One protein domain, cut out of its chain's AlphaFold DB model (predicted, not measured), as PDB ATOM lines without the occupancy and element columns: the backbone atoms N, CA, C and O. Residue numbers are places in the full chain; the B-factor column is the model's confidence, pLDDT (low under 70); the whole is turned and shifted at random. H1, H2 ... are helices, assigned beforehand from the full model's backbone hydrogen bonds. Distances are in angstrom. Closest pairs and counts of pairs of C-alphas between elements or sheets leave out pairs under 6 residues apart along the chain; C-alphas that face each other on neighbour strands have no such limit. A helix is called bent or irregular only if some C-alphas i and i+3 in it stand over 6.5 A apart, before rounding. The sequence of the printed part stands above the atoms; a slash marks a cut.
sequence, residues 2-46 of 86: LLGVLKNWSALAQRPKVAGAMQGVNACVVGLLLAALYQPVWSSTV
ATOM      1  N   LEU A   2     -20.135  19.716  48.444       65.62
ATOM      2  CA  LEU A   2     -19.977  19.456  46.996       65.62
ATOM      3  C   LEU A   2     -21.254  19.613  46.137       65.62
ATOM      4  O   LEU A   2     -21.171  20.039  44.989       65.62
ATOM      5  N   LEU A   3     -22.441  19.330  46.686       68.81
ATOM      6  CA  LEU A   3     -23.713  19.402  45.942       68.81
ATOM      7  C   LEU A   3     -24.044  20.814  45.418       68.81
ATOM      8  O   LEU A   3     -24.618  20.948  44.339       68.81
ATOM      9  N   GLY A   4     -23.652  21.867  46.147       68.31
ATOM     10  CA  GLY A   4     -23.861  23.257  45.721       68.31
ATOM     11  C   GLY A   4     -22.997  23.636  44.515       68.31
ATOM     12  O   GLY A   4     -23.474  24.291  43.591       68.31
ATOM     13  N   VAL A   5     -21.757  23.140  44.478       73.31
ATOM     14  CA  VAL A   5     -20.830  23.348  43.357       73.31
ATOM     15  C   VAL A   5     -21.312  22.594  42.120       73.31
ATOM     16  O   VAL A   5     -21.343  23.178  41.043       73.31
ATOM     17  N   LEU A   6     -21.777  21.348  42.265       73.44
ATOM     18  CA  LEU A   6     -22.259  20.539  41.139       73.44
ATOM     19  C   LEU A   6     -23.477  21.170  40.446       73.44
ATOM     20  O   LEU A   6     -23.549  21.218  39.218       73.44
ATOM     21  N   LYS A   7     -24.418  21.707  41.234       72.44
ATOM     22  CA  LYS A   7     -25.632  22.349  40.715       72.44
ATOM     23  C   LYS A   7     -25.312  23.661  39.983       72.44
ATOM     24  O   LYS A   7     -25.832  23.889  38.892       72.44
ATOM     25  N   ASN A   8     -24.405  24.482  40.523       75.06
ATOM     26  CA  ASN A   8     -23.929  25.697  39.851       75.06
ATOM     27  C   ASN A   8     -23.082  25.393  38.604       75.06
ATOM     28  O   ASN A   8     -23.212  26.086  37.598       75.06
ATOM     29  N   TRP A   9     -22.252  24.348  38.643       76.25
ATOM     30  CA  TRP A   9     -21.429  23.916  37.510       76.25
ATOM     31  C   TRP A   9     -22.286  23.394  36.356       76.25
ATOM     32  O   TRP A   9     -22.071  23.777  35.209       76.25
ATOM     33  N   SER A  10     -23.325  22.610  36.661       76.56
ATOM     34  CA  SER A  10     -24.312  22.158  35.675       76.56
ATOM     35  C   SER A  10     -25.073  23.330  35.042       76.56
ATOM     36  O   SER A  10     -25.310  23.319  33.837       76.56
ATOM     37  N   ALA A  11     -25.434  24.354  35.821       80.00
ATOM     38  CA  ALA A  11     -26.109  25.546  35.303       80.00
ATOM     39  C   ALA A  11     -25.194  26.416  34.414       80.00
ATOM     40  O   ALA A  11     -25.649  27.012  33.439       80.00
ATOM     41  N   LEU A  12     -23.895  26.475  34.724       76.69
ATOM     42  CA  LEU A  12     -22.883  27.171  33.920       76.69
ATOM     43  C   LEU A  12     -22.552  26.418  32.625       76.69
ATOM     44  O   LEU A  12     -22.452  27.046  31.573       76.69
ATOM     45  N   ALA A  13     -22.445  25.088  32.682       77.69
ATOM     46  CA  ALA A  13     -22.164  24.240  31.524       77.69
ATOM     47  C   ALA A  13     -23.283  24.269  30.465       77.69
ATOM     48  O   ALA A  13     -23.006  24.087  29.282       77.69
ATOM     49  N   GLN A  14     -24.530  24.556  30.862       78.88
ATOM     50  CA  GLN A  14     -25.657  24.732  29.935       78.88
ATOM     51  C   GLN A  14     -25.625  26.058  29.162       78.88
ATOM     52  O   GLN A  14     -26.373  26.221  28.197       78.88
ATOM     53  N   ARG A  15     -24.774  27.025  29.540       84.75
ATOM     54  CA  ARG A  15     -24.651  28.273  28.778       84.75
ATOM     55  C   ARG A  15     -23.805  28.038  27.520       84.75
ATOM     56  O   ARG A  15     -22.637  27.668  27.646       84.75
ATOM     57  N   PRO A  16     -24.308  28.362  26.314       79.06
ATOM     58  CA  PRO A  16     -23.615  28.065  25.054       79.06
ATOM     59  C   PRO A  16     -22.248  28.755  24.938       79.06
ATOM     60  O   PRO A  16     -21.331  28.210  24.336       79.06
ATOM     61  N   LYS A  17     -22.069  29.914  25.589       83.12
ATOM     62  CA  LYS A  17     -20.786  30.637  25.651       83.12
ATOM     63  C   LYS A  17     -19.701  29.919  26.473       83.12
ATOM     64  O   LYS A  17     -18.526  30.201  26.280       83.12
ATOM     65  N   VAL A  18     -20.079  29.031  27.397       83.00
ATOM     66  CA  VAL A  18     -19.164  28.330  28.326       83.00
ATOM     67  C   VAL A  18     -19.048  26.840  27.982       83.00
ATOM     68  O   VAL A  18     -18.054  26.203  28.321       83.00
ATOM     69  N   ALA A  19     -20.016  26.285  27.246       82.75
ATOM     70  CA  ALA A  19     -20.012  24.892  26.802       82.75
ATOM     71  C   ALA A  19     -18.727  24.507  26.040       82.75
ATOM     72  O   ALA A  19     -18.161  23.446  26.299       82.75
ATOM     73  N   GLY A  20     -18.217  25.393  25.174       84.56
ATOM     74  CA  GLY A  20     -16.943  25.177  24.471       84.56
ATOM     75  C   GLY A  20     -15.737  25.100  25.416       84.56
ATOM     76  O   GLY A  20     -14.880  24.237  25.255       84.56
ATOM     77  N   ALA A  21     -15.708  25.931  26.462       87.75
ATOM     78  CA  ALA A  21     -14.664  25.866  27.484       87.75
ATOM     79  C   ALA A  21     -14.734  24.555  28.286       87.75
ATOM     80  O   ALA A  21     -13.699  23.954  28.551       87.75
ATOM     81  N   MET A  22     -15.935  24.055  28.608       86.69
ATOM     82  CA  MET A  22     -16.089  22.759  29.292       86.69
ATOM     83  C   MET A  22     -15.650  21.573  28.434       86.69
ATOM     84  O   MET A  22     -15.031  20.642  28.948       86.69
ATOM     85  N   GLN A  23     -15.910  21.609  27.126       86.81
ATOM     86  CA  GLN A  23     -15.356  20.618  26.202       86.81
ATOM     87  C   GLN A  23     -13.824  20.692  26.163       86.81
ATOM     88  O   GLN A  23     -13.171  19.652  26.195       86.81
ATOM     89  N   GLY A  24     -13.253  21.901  26.186       92.31
ATOM     90  CA  GLY A  24     -11.809  22.114  26.303       92.31
ATOM     91  C   GLY A  24     -11.219  21.537  27.592       92.31
ATOM     92  O   GLY A  24     -10.187  20.874  27.548       92.31
ATOM     93  N   VAL A  25     -11.897  21.700  28.732       92.25
ATOM     94  CA  VAL A  25     -11.483  21.087  30.007       92.25
ATOM     95  C   VAL A  25     -11.486  19.561  29.905       92.25
ATOM     96  O   VAL A  25     -10.496  18.928  30.264       92.25
ATOM     97  N   ASN A  26     -12.552  18.965  29.364       91.12
ATOM     98  CA  ASN A  26     -12.620  17.515  29.174       91.12
ATOM     99  C   ASN A  26     -11.513  17.011  28.231       91.12
ATOM    100  O   ASN A  26     -10.890  15.987  28.510       91.12
ATOM    101  N   ALA A  27     -11.222  17.749  27.156       95.44
ATOM    102  CA  ALA A  27     -10.133  17.435  26.233       95.44
ATOM    103  C   ALA A  27      -8.755  17.534  26.906       95.44
ATOM    104  O   ALA A  27      -7.926  16.644  26.727       95.44
ATOM    105  N   CYS A  28      -8.527  18.557  27.735       96.25
ATOM    106  CA  CYS A  28      -7.312  18.682  28.540       96.25
ATOM    107  C   CYS A  28      -7.129  17.494  29.484       96.25
ATOM    108  O   CYS A  28      -6.031  16.962  29.566       96.25
ATOM    109  N   VAL A  29      -8.183  17.042  30.172       95.94
ATOM    110  CA  VAL A  29      -8.087  15.884  31.076       95.94
ATOM    111  C   VAL A  29      -7.682  14.629  30.309       95.94
ATOM    112  O   VAL A  29      -6.753  13.943  30.720       95.94
ATOM    113  N   VAL A  30      -8.323  14.350  29.172       96.06
ATOM    114  CA  VAL A  30      -7.942  13.204  28.330       96.06
ATOM    115  C   VAL A  30      -6.504  13.350  27.827       96.06
ATOM    116  O   VAL A  30      -5.746  12.386  27.881       96.06
ATOM    117  N   GLY A  31      -6.096  14.550  27.407       96.44
ATOM    118  CA  GLY A  31      -4.723  14.842  26.994       96.44
ATOM    119  C   GLY A  31      -3.700  14.615  28.109       96.44
ATOM    120  O   GLY A  31      -2.665  14.005  27.869       96.44
ATOM    121  N   LEU A  32      -4.009  15.029  29.340       96.12
ATOM    122  CA  LEU A  32      -3.167  14.794  30.514       96.12
ATOM    123  C   LEU A  32      -3.109  13.310  30.889       96.12
ATOM    124  O   LEU A  32      -2.040  12.825  31.242       96.12
ATOM    125  N   LEU A  33      -4.219  12.574  30.779       95.88
ATOM    126  CA  LEU A  33      -4.241  11.124  30.999       95.88
ATOM    127  C   LEU A  33      -3.405  10.385  29.947       95.88
ATOM    128  O   LEU A  33      -2.659   9.476  30.297       95.88
ATOM    129  N   LEU A  34      -3.489  10.790  28.676       95.75
ATOM    130  CA  LEU A  34      -2.649  10.254  27.601       95.75
ATOM    131  C   LEU A  34      -1.171  10.597  27.812       95.75
ATOM    132  O   LEU A  34      -0.315   9.729  27.652       95.75
ATOM    133  N   ALA A  35      -0.871  11.835  28.211       95.25
ATOM    134  CA  ALA A  35       0.483  12.255  28.542       95.25
ATOM    135  C   ALA A  35       1.041  11.426  29.704       95.25
ATOM    136  O   ALA A  35       2.143  10.910  29.583       95.25
ATOM    137  N   ALA A  36       0.255  11.220  30.767       94.50
ATOM    138  CA  ALA A  36       0.622  10.398  31.918       94.50
ATOM    139  C   ALA A  36       0.820   8.917  31.552       94.50
ATOM    140  O   ALA A  36       1.723   8.261  32.076       94.50
ATOM    141  N   LEU A  37      -0.007   8.393  30.639       91.25
ATOM    142  CA  LEU A  37       0.117   7.031  30.124       91.25
ATOM    143  C   LEU A  37       1.442   6.837  29.374       91.25
ATOM    144  O   LEU A  37       2.101   5.819  29.567       91.25
ATOM    145  N   TYR A  38       1.850   7.810  28.556       90.19
ATOM    146  CA  TYR A  38       3.135   7.777  27.854       90.19
ATOM    147  C   TYR A  38       4.315   8.023  28.812       90.19
ATOM    148  O   TYR A  38       5.263   7.246  28.872       90.19
ATOM    149  N   GLN A  39       4.230   9.068  29.632       90.75
ATOM    150  CA  GLN A  39       5.253   9.460  30.594       90.75
ATOM    151  C   GLN A  39       4.563   9.857  31.913       90.75
ATOM    152  O   GLN A  39       3.855  10.861  31.942       90.75
ATOM    153  N   PRO A  40       4.753   9.135  33.030       85.88
ATOM    154  CA  PRO A  40       5.810   8.164  33.285       85.88
ATOM    155  C   PRO A  40       5.396   6.699  33.105       85.88
ATOM    156  O   PRO A  40       6.272   5.847  33.120       85.88
ATOM    157  N   VAL A  41       4.105   6.373  32.960       90.38
ATOM    158  CA  VAL A  41       3.636   4.982  33.134       90.38
ATOM    159  C   VAL A  41       4.327   4.023  32.165       90.38
ATOM    160  O   VAL A  41       4.891   3.022  32.605       90.38
ATOM    161  N   TRP A  42       4.350   4.344  30.871       87.88
ATOM    162  CA  TRP A  42       5.064   3.535  29.887       87.88
ATOM    163  C   TRP A  42       6.577   3.542  30.135       87.88
ATOM    164  O   TRP A  42       7.202   2.490  30.268       87.88
ATOM    165  N   SER A  43       7.159   4.740  30.251       87.25
ATOM    166  CA  SER A  43       8.609   4.935  30.370       87.25
ATOM    167  C   SER A  43       9.235   4.369  31.652       87.25
ATOM    168  O   SER A  43      10.442   4.144  31.665       87.25
ATOM    169  N   SER A  44       8.465   4.185  32.724       86.62
ATOM    170  CA  SER A  44       8.937   3.656  34.012       86.62
ATOM    171  C   SER A  44       8.660   2.165  34.199       86.62
ATOM    172  O   SER A  44       9.149   1.587  35.161       86.62
ATOM    173  N   THR A  45       7.855   1.555  33.324       84.88
ATOM    174  CA  THR A  45       7.469   0.139  33.453       84.88
ATOM    175  C   THR A  45       8.155  -0.741  32.412       84.88
ATOM    176  O   THR A  45       8.353  -1.926  32.654       84.88
ATOM    177  N   VAL A  46       8.505  -0.188  31.247       87.19
ATOM    178  CA  VAL A  46       8.987  -0.962  30.099       87.19
ATOM    179  C   VAL A  46      10.409  -0.545  29.752       87.19
ATOM    180  O   VAL A  46      10.621   0.427  29.026       87.19
TER     181      VAL A  46
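This is residues 2 to 46 of the 86 residues of the protein "Chromate transporter" of Vibrio cholerae (UniProt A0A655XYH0). One long helix, H2, makes the length of the model, and a shorter helix, H1, meets it near one end, so that the two form an open L with a corner at residues 14 and 15. Residues 24 to 46 stick out as a long free arm, and residues 2 to 8 as a short one. The printed part has 45 residues with two named helices, H1 then H2, and no named strand; the class is all helix. It is extended, with a radius of gyration of the C-alphas of 15.4 A, and flat, spanning 44 by 24 by 7 A.

H2, residues 16 to 45, and H1, residues 2 to 13, touch only at the corner by their link, and only just, with 3 pairs of C-alphas within 8 A. The closest C-alphas are those of Ala 13 and Ala 19, 5.2 A apart. H1 touches H2 with residues 12 to 13 alone, and H2 touches H1 with residues 18 to 22 alone. The helices run opposite ways at a steep tilt of 64 degrees. Every O i to N i+4 pair is within hydrogen-bond range in H1, and 21 of 26 in H2.

H2 runs 42.6 A from C-alpha 16 at (-23.615, 28.065, 25.054) to C-alpha 45 at (7.469, 0.139, 33.453). It is only just irregular: C-alphas 17 and 20 are 6.8 A apart. H1 spans 16.3 A, from C-alpha 2 at (-19.977, 19.456, 46.996).

The two C-alphas farthest apart, those of Arg 15 and Val 46, are 44.6 A apart. The link from H1 to H2 is tight, and the printed part has no cut. Residues 2 to 4 have pLDDT under 70.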